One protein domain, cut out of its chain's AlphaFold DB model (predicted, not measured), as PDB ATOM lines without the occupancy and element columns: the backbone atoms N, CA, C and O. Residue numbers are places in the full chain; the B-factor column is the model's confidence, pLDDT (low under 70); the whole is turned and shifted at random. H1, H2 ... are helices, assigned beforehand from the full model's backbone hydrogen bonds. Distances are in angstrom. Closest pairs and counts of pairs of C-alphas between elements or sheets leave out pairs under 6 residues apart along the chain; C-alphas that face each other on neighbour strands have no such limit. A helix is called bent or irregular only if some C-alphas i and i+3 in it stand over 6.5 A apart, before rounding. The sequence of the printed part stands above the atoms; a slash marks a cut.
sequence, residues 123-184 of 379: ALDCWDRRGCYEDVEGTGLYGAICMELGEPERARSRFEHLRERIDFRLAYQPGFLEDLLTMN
ATOM      1  N   ALA A 123    -170.342 110.639  37.603       54.84
ATOM      2  CA  ALA A 123    -169.240 110.070  36.836       54.84
ATOM      3  C   ALA A 123    -168.719 108.759  37.457       54.84
ATOM      4  O   ALA A 123    -168.472 107.808  36.718       54.84
ATOM      5  N   LEU A 124    -168.610 108.683  38.791       57.84
ATOM      6  CA  LEU A 124    -168.247 107.458  39.513       57.84
ATOM      7  C   LEU A 124    -169.324 106.378  39.403       57.84
ATOM      8  O   LEU A 124    -169.028 105.266  38.985       57.84
ATOM      9  N   ASP A 125    -170.574 106.706  39.719       59.88
ATOM     10  CA  ASP A 125    -171.712 105.792  39.631       59.88
ATOM     11  C   ASP A 125    -171.846 105.255  38.199       59.88
ATOM     12  O   ASP A 125    -172.126 104.076  37.987       59.88
ATOM     13  N   CYS A 126    -171.600 106.101  37.198       60.22
ATOM     14  CA  CYS A 126    -171.569 105.701  35.800       60.22
ATOM     15  C   CYS A 126    -170.374 104.809  35.491       60.22
ATOM     16  O   CYS A 126    -170.537 103.832  34.769       60.22
ATOM     17  N   TRP A 127    -169.193 105.081  36.032       61.47
ATOM     18  CA  TRP A 127    -168.041 104.198  35.878       61.47
ATOM     19  C   TRP A 127    -168.286 102.812  36.488       61.47
ATOM     20  O   TRP A 127    -168.132 101.803  35.792       61.47
ATOM     21  N   ASP A 128    -168.773 102.758  37.726       62.66
ATOM     22  CA  ASP A 128    -169.068 101.521  38.455       62.66
ATOM     23  C   ASP A 128    -170.156 100.698  37.757       62.66
ATOM     24  O   ASP A 128    -170.055  99.475  37.624       62.66
ATOM     25  N   ARG A 129    -171.176 101.373  37.217       65.88
ATOM     26  CA  ARG A 129    -172.254 100.746  36.432       65.88
ATOM     27  C   ARG A 129    -171.873 100.499  34.970       65.88
ATOM     28  O   ARG A 129    -172.652  99.900  34.226       65.88
ATOM     29  N   ARG A 130    -170.674 100.920  34.548       63.56
ATOM     30  CA  ARG A 130    -170.176 100.888  33.160       63.56
ATOM     31  C   ARG A 130    -171.090 101.627  32.171       63.56
ATOM     32  O   ARG A 130    -171.268 101.151  31.052       63.56
ATOM     33  N   GLY A 131    -171.710 102.721  32.599       59.38
ATOM     34  CA  GLY A 131    -172.761 103.472  31.915       59.38
ATOM     35  C   GLY A 131    -174.140 102.828  32.087       59.38
ATOM     36  O   GLY A 131    -174.284 101.609  31.973       59.38
ATOM     37  N   CYS A 132    -175.168 103.641  32.345       68.94
ATOM     38  CA  CYS A 132    -176.562 103.197  32.302       68.94
ATOM     39  C   CYS A 132    -177.124 103.423  30.893       68.94
ATOM     40  O   CYS A 132    -176.974 104.506  30.340       68.94
ATOM     41  N   TYR A 133    -177.789 102.416  30.322       63.72
ATOM     42  CA  TYR A 133    -178.332 102.472  28.958       63.72
ATOM     43  C   TYR A 133    -179.377 103.578  28.738       63.72
ATOM     44  O   TYR A 133    -179.600 103.989  27.603       63.72
ATOM     45  N   GLU A 134    -180.009 104.056  29.808       74.25
ATOM     46  CA  GLU A 134    -181.076 105.061  29.750       74.25
ATOM     47  C   GLU A 134    -180.602 106.466  30.139       74.25
ATOM     48  O   GLU A 134    -181.344 107.427  29.964       74.25
ATOM     49  N   ASP A 135    -179.374 106.592  30.645       80.62
ATOM     50  CA  ASP A 135    -178.822 107.851  31.142       80.62
ATOM     51  C   ASP A 135    -177.873 108.461  30.105       80.62
ATOM     52  O   ASP A 135    -176.761 107.966  29.879       80.62
ATOM     53  N   VAL A 136    -178.325 109.540  29.465       82.69
ATOM     54  CA  VAL A 136    -177.563 110.282  28.451       82.69
ATOM     55  C   VAL A 136    -176.324 110.922  29.052       82.69
ATOM     56  O   VAL A 136    -175.216 110.729  28.551       82.69
ATOM     57  N   GLU A 137    -176.500 111.675  30.136       76.94
ATOM     58  CA  GLU A 137    -175.409 112.393  30.789       76.94
ATOM     59  C   GLU A 137    -174.379 111.396  31.324       76.94
ATOM     60  O   GLU A 137    -173.179 111.531  31.065       76.94
ATOM     61  N   GLY A 138    -174.854 110.330  31.965       74.62
ATOM     62  CA  GLY A 138    -174.021 109.260  32.484       74.62
ATOM     63  C   GLY A 138    -173.260 108.476  31.415       74.62
ATOM     64  O   GLY A 138    -172.068 108.196  31.573       74.62
ATOM     65  N   THR A 139    -173.907 108.161  30.289       82.31
ATOM     66  CA  THR A 139    -173.248 107.509  29.145       82.31
ATOM     67  C   THR A 139    -172.187 108.416  28.525       82.31
ATOM     68  O   THR A 139    -171.082 107.954  28.232       82.31
ATOM     69  N   GLY A 140    -172.478 109.712  28.380       80.62
ATOM     70  CA  GLY A 140    -171.511 110.704  27.920       80.62
ATOM     71  C   GLY A 140    -170.289 110.791  28.835       80.62
ATOM     72  O   GLY A 140    -169.156 110.739  28.355       80.62
ATOM     73  N   LEU A 141    -170.502 110.871  30.152       71.94
ATOM     74  CA  LEU A 141    -169.430 110.907  31.152       71.94
ATOM     75  C   LEU A 141    -168.580 109.631  31.133       71.94
ATOM     76  O   LEU A 141    -167.355 109.717  31.066       71.94
ATOM     77  N   TYR A 142    -169.210 108.453  31.117       72.44
ATOM     78  CA  TYR A 142    -168.501 107.176  30.997       72.44
ATOM     79  C   TYR A 142    -167.675 107.109  29.704       72.44
ATOM     80  O   TYR A 142    -166.498 106.755  29.730       72.44
ATOM     81  N   GLY A 143    -168.261 107.527  28.580       73.50
ATOM     82  CA  GLY A 143    -167.576 107.616  27.297       73.50
ATOM     83  C   GLY A 143    -166.368 108.547  27.318       73.50
ATOM     84  O   GLY A 143    -165.311 108.190  26.802       73.50
ATOM     85  N   ALA A 144    -166.499 109.714  27.954       70.06
ATOM     86  CA  ALA A 144    -165.394 110.648  28.144       70.06
ATOM     87  C   ALA A 144    -164.238 109.998  28.915       70.06
ATOM     88  O   ALA A 144    -163.096 110.077  28.469       70.06
ATOM     89  N   ILE A 145    -164.540 109.304  30.016       63.44
ATOM     90  CA  ILE A 145    -163.540 108.584  30.815       63.44
ATOM     91  C   ILE A 145    -162.857 107.502  29.969       63.44
ATOM     92  O   ILE A 145    -161.632 107.462  29.903       63.44
ATOM     93  N   CYS A 146    -163.624 106.664  29.266       65.81
ATOM     94  CA  CYS A 146    -163.078 105.611  28.408       65.81
ATOM     95  C   CYS A 146    -162.146 106.151  27.317       65.81
ATOM     96  O   CYS A 146    -161.080 105.584  27.095       65.81
ATOM     97  N   MET A 147    -162.515 107.246  26.644       72.12
ATOM     98  CA  MET A 147    -161.668 107.855  25.611       72.12
ATOM     99  C   MET A 147    -160.338 108.359  26.172       72.12
ATOM    100  O   MET A 147    -159.312 108.278  25.502       72.12
ATOM    101  N   GLU A 148    -160.346 108.873  27.396       63.47
ATOM    102  CA  GLU A 148    -159.178 109.512  28.008       63.47
ATOM    103  C   GLU A 148    -158.242 108.485  28.650       63.47
ATOM    104  O   GLU A 148    -157.034 108.696  28.680       63.47
ATOM    105  N   LEU A 149    -158.776 107.329  29.049       59.62
ATOM    106  CA  LEU A 149    -157.998 106.139  29.405       59.62
ATOM    107  C   LEU A 149    -157.473 105.364  28.181       59.62
ATOM    108  O   LEU A 149    -156.826 104.336  28.343       59.62
ATOM    109  N   GLY A 150    -157.762 105.814  26.954       66.69
ATOM    110  CA  GLY A 150    -157.357 105.105  25.735       66.69
ATOM    111  C   GLY A 150    -158.124 103.800  25.491       66.69
ATOM    112  O   GLY A 150    -157.673 102.956  24.720       66.69
ATOM    113  N   GLU A 151    -159.297 103.636  26.106       75.31
ATOM    114  CA  GLU A 151    -160.155 102.450  26.008       75.31
ATOM    115  C   GLU A 151    -161.538 102.762  25.384       75.31
ATOM    116  O   GLU A 151    -162.569 102.373  25.945       75.31
ATOM    117  N   PRO A 152    -161.630 103.448  24.223       80.31
ATOM    118  CA  PRO A 152    -162.914 103.875  23.649       80.31
ATOM    119  C   PRO A 152    -163.858 102.702  23.342       80.31
ATOM    120  O   PRO A 152    -165.076 102.834  23.462       80.31
ATOM    121  N   GLU A 153    -163.309 101.525  23.030       84.81
ATOM    122  CA  GLU A 153    -164.074 100.301  22.762       84.81
ATOM    123  C   GLU A 153    -164.995  99.900  23.923       84.81
ATOM    124  O   GLU A 153    -166.088  99.380  23.699       84.81
ATOM    125  N   ARG A 154    -164.623 100.217  25.172       81.62
ATOM    126  CA  ARG A 154    -165.458  99.938  26.351       81.62
ATOM    127  C   ARG A 154    -166.741 100.761  26.400       81.62
ATOM    128  O   ARG A 154    -167.679 100.363  27.090       81.62
ATOM    129  N   ALA A 155    -166.781 101.895  25.703       82.75
ATOM    130  CA  ALA A 155    -167.950 102.763  25.614       82.75
ATOM    131  C   ALA A 155    -168.809 102.488  24.372       82.75
ATOM    132  O   ALA A 155    -169.951 102.946  24.315       82.75
ATOM    133  N   ARG A 156    -168.299 101.714  23.400       89.31
ATOM    134  CA  ARG A 156    -168.964 101.466  22.112       89.31
ATOM    135  C   ARG A 156    -170.380 100.933  22.298       89.31
ATOM    136  O   ARG A 156    -171.321 101.595  21.879       89.31
ATOM    137  N   SER A 157    -170.552  99.820  23.010       85.31
ATOM    138  CA  SER A 157    -171.872  99.193  23.187       85.31
ATOM    139  C   SER A 157    -172.907 100.107  23.863       85.31
ATOM    140  O   SER A 157    -174.107  99.947  23.646       85.31
ATOM    141  N   ARG A 158    -172.466 101.085  24.668       86.50
ATOM    142  CA  ARG A 158    -173.351 102.058  25.327       86.50
ATOM    143  C   ARG A 158    -173.823 103.133  24.360       86.50
ATOM    144  O   ARG A 158    -175.024 103.362  24.254       86.50
ATOM    145  N   PHE A 159    -172.905 103.731  23.602       88.56
ATOM    146  CA  PHE A 159    -173.276 104.689  22.559       88.56
ATOM    147  C   PHE A 159    -174.085 104.035  21.436       88.56
ATOM    148  O   PHE A 159    -174.981 104.667  20.884       88.56
ATOM    149  N   GLU A 160    -173.828 102.764  21.124       87.94
ATOM    150  CA  GLU A 160    -174.612 102.023  20.135       87.94
ATOM    151  C   GLU A 160    -176.062 101.788  20.547       87.94
ATOM    152  O   GLU A 160    -176.928 101.791  19.679       87.94
ATOM    153  N   HIS A 161    -176.329 101.631  21.839       85.50
ATOM    154  CA  HIS A 161    -177.696 101.579  22.344       85.50
ATOM    155  C   HIS A 161    -178.335 102.974  22.360       85.50
ATOM    156  O   HIS A 161    -179.472 103.157  21.934       85.50
ATOM    157  N   LEU A 162    -177.592 103.992  22.805       84.94
ATOM    158  CA  LEU A 162    -178.121 105.348  22.934       84.94
ATOM    159  C   LEU A 162    -178.478 105.977  21.576       84.94
ATOM    160  O   LEU A 162    -179.508 106.638  21.454       84.94
ATOM    161  N   ARG A 163    -177.663 105.734  20.537       82.88
ATOM    162  CA  ARG A 163    -177.885 106.256  19.172       82.88
ATOM    163  C   ARG A 163    -179.187 105.764  18.534       82.88
ATOM    164  O   ARG A 163    -179.625 106.340  17.546       82.88
ATOM    165  N   GLU A 164    -179.757 104.662  19.024       80.94
ATOM    166  CA  GLU A 164    -181.030 104.127  18.519       80.94
ATOM    167  C   GLU A 164    -182.224 104.934  19.033       80.94
ATOM    168  O   GLU A 164    -183.304 104.870  18.451       80.94
ATOM    169  N   ARG A 165    -182.028 105.705  20.106       81.25
ATOM    170  CA  ARG A 165    -183.095 106.404  20.824       81.25
ATOM    171  C   ARG A 165    -182.974 107.921  20.749       81.25
ATOM    172  O   ARG A 165    -183.982 108.604  20.893       81.25
ATOM    173  N   ILE A 166    -181.760 108.446  20.577       84.31
ATOM    174  CA  ILE A 166    -181.462 109.870  20.771       84.31
ATOM    175  C   ILE A 166    -180.546 110.378  19.660       84.31
ATOM    176  O   ILE A 166    -179.562 109.726  19.302       84.31
ATOM    177  N   ASP A 167    -180.834 111.578  19.147       86.69
ATOM    178  CA  ASP A 167    -179.892 112.309  18.301       86.69
ATOM    179  C   ASP A 167    -178.793 112.923  19.179       86.69
ATOM    180  O   ASP A 167    -179.034 113.800  20.008       86.69
ATOM    181  N   PHE A 168    -177.551 112.482  18.986       88.75
ATOM    182  CA  PHE A 168    -176.407 112.968  19.759       88.75
ATOM    183  C   PHE A 168    -176.161 114.470  19.589       88.75
ATOM    184  O   PHE A 168    -175.650 115.103  20.513       88.75
ATOM    185  N   ARG A 169    -176.579 115.061  18.464       90.44
ATOM    186  CA  ARG A 169    -176.535 116.513  18.238       90.44
ATOM    187  C   ARG A 169    -177.527 117.282  19.117       90.44
ATOM    188  O   ARG A 169    -177.410 118.496  19.231       90.44
ATOM    189  N   LEU A 170    -178.488 116.612  19.747       88.81
ATOM    190  CA  LEU A 170    -179.385 117.214  20.738       88.81
ATOM    191  C   LEU A 170    -178.919 116.963  22.177       88.81
ATOM    192  O   LEU A 170    -179.342 117.665  23.090       88.81
ATOM    193  N   ALA A 171    -178.036 115.985  22.378       86.12
ATOM    194  CA  ALA A 171    -177.588 115.544  23.694       86.12
ATOM    195  C   ALA A 171    -176.248 116.137  24.136       86.12
ATOM    196  O   ALA A 171    -176.056 116.417  25.321       86.12
ATOM    197  N   TYR A 172    -175.308 116.305  23.204       86.81
ATOM    198  CA  TYR A 172    -173.912 116.563  23.543       86.81
ATOM    199  C   TYR A 172    -173.355 117.840  22.918       86.81
ATOM    200  O   TYR A 172    -173.780 118.310  21.860       86.81
ATOM    201  N   GLN A 173    -172.345 118.380  23.596       87.31
ATOM    202  CA  GLN A 173    -171.600 119.557  23.171       87.31
ATOM    203  C   GLN A 173    -170.764 119.274  21.904       87.31
ATOM    204  O   GLN A 173    -170.203 118.178  21.781       87.31
ATOM    205  N   PRO A 174    -170.568 120.272  21.018       86.00
ATOM    206  CA  PRO A 174    -169.841 120.111  19.754       86.00
ATOM    207  C   PRO A 174    -168.459 119.457  19.890       86.00
ATOM    208  O   PRO A 174    -168.142 118.517  19.167       86.00
ATOM    209  N   GLY A 175    -167.649 119.896  20.861       81.94
ATOM    210  CA  GLY A 175    -166.303 119.345  21.058       81.94
ATOM    211  C   GLY A 175    -166.306 117.872  21.481       81.94
ATOM    212  O   GLY A 175    -165.419 117.115  21.102       81.94
ATOM    213  N   PHE A 176    -167.323 117.424  22.226       85.56
ATOM    214  CA  PHE A 176    -167.450 116.008  22.576       85.56
ATOM    215  C   PHE A 176    -167.822 115.159  21.363       85.56
ATOM    216  O   PHE A 176    -167.252 114.089  21.161       85.56
ATOM    217  N   LEU A 177    -168.730 115.662  20.527       88.19
ATOM    218  CA  LEU A 177    -169.124 115.005  19.286       88.19
ATOM    219  C   LEU A 177    -167.932 114.803  18.338       88.19
ATOM    220  O   LEU A 177    -167.801 113.735  17.744       88.19
ATOM    221  N   GLU A 178    -167.031 115.779  18.230       85.81
ATOM    222  CA  GLU A 178    -165.792 115.645  17.450       85.81
ATOM    223  C   GLU A 178    -164.886 114.521  17.965       85.81
ATOM    224  O   GLU A 178    -164.348 113.741  17.172       85.81
ATOM    225  N   ASP A 179    -164.752 114.386  19.285       82.44
ATOM    226  CA  ASP A 179    -163.982 113.292  19.871       82.44
ATOM    227  C   ASP A 179    -164.662 111.930  19.631       82.44
ATOM    228  O   ASP A 179    -163.982 110.972  19.264       82.44
ATOM    229  N   LEU A 180    -165.997 111.842  19.722       87.56
ATOM    230  CA  LEU A 180    -166.730 110.611  19.390       87.56
ATOM    231  C   LEU A 180    -166.542 110.194  17.924       87.56
ATOM    232  O   LEU A 180    -166.402 109.001  17.646       87.56
ATOM    233  N   LEU A 181    -166.522 111.152  16.988       89.06
ATOM    234  CA  LEU A 181    -166.222 110.882  15.576       89.06
ATOM    235  C   LEU A 181    -164.802 110.359  15.402       89.06
ATOM    236  O   LEU A 181    -164.594 109.357  14.727       89.06
ATOM    237  N   THR A 182    -163.836 111.032  16.027       86.50
ATOM    238  CA  THR A 182    -162.414 110.679  15.935       86.50
ATOM    239  C   THR A 182    -162.159 109.260  16.447       86.50
ATOM    240  O   THR A 182    -161.346 108.531  15.886       86.50
ATOM    241  N   MET A 183    -162.900 108.843  17.476       84.69
ATOM    242  CA  MET A 183    -162.807 107.513  18.082       84.69
ATOM    243  C   MET A 183    -163.721 106.466  17.421       84.69
ATOM    244  O   MET A 183    -163.829 105.346  17.919       84.69
ATOM    245  N   ASN A 184    -164.398 106.797  16.315       89.25
ATOM    246  CA  ASN A 184    -165.373 105.930  15.641       89.25
ATOM    247  C   ASN A 184    -166.491 105.406  16.570       89.25
ATOM    248  O   ASN A 184    -167.006 104.303  16.368       89.25
TER     249      ASN A 184
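Overview. This is residues 123 to 184 of the 379 residues of the protein "Hypothetical protein" of Symbiodinium natans (UniProt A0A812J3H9). A small rounded body of five helices has H2, the longest, through its middle; H1 is set crosswise on one side of H2, and H3 folds back beside H2 as the second arm of a helical hairpin. On the side of H2 away from H1, the short H4 and then H5 complete the body more loosely, each near H2 and near the other but not clearly touching. The printed part has 62 residues, with H1 to H5 in that order along it and no named strand; the class is all helix. It is compact, with a radius of gyration of the C-alphas of 10.4 A, and the C-alphas span 26 by 24 by 17 A.

Along the chain. H1 is residues 123 to 128, 8.7 A from first to last C-alpha, and begins with C-alpha 123 at (-169.240, 110.070, 36.836). H2 is residues 136 to 148, 18.4 A long, with C-alpha 136 at (-177.563, 110.282, 28.451). H3 is residues 153 to 162, 14.9 A long; it is irregular, with C-alphas 154 and 157 7.2 A apart. H4 is residues 168 to 171, 4.8 A long. H5 is residues 174 to 182, 12.6 A long, and ends with C-alpha 182 at (-162.414, 110.679, 15.935).

Arrangement. H1 touches H2, which meets it with residues 138 to 142 alone; the closest C-alphas are those of Cys 126 and Gly 138, 5.4 A apart. Their lines stand about perpendicular, at 80 degrees. H2 and H3 form a helical hairpin: they touch, at a shallow tilt of 20 degrees and opposite ways, and their closest C-alphas, of Gly 143 and Ala 155, are 5.2 A apart. H4 is close to H2 but not clearly touching, with the closest C-alphas, of Val 136 and Ala 171, 7.1 A apart. H5 is likewise close to H2 but not clearly touching, at a steep tilt of 55 degrees and the same way; the closest C-alphas are those of Ala 144 and Phe 176, 8.0 A apart. H4 and H5 are close but not clearly touching, with C-alphas 168 and 177 the closest at 7.6 A. H3 and H4 are only just apart, at 8.4 A, and H3 and H5 are apart, as is H1 from H3, H4 and H5. In H1, H2 and H5 every O i to N i+4 pair is within hydrogen-bond range; in H3 4 of 6 are, and H4 is too short for such a pair.

Size, cuts and confidence. The two C-alphas farthest apart, those of Leu 149 and Arg 165, are 26.5 A apart, and the first and last printed C-alphas are 21.9 A apart. The printed part has no cut. The link from H1 to H2 is short, and the links from H2 to H3, H3 to H4 and H4 to H5 are tight. The mean pLDDT of the printed part is 77.6; it is under 70 at residues 123 to 133, 145 to 146 and 148 to 150.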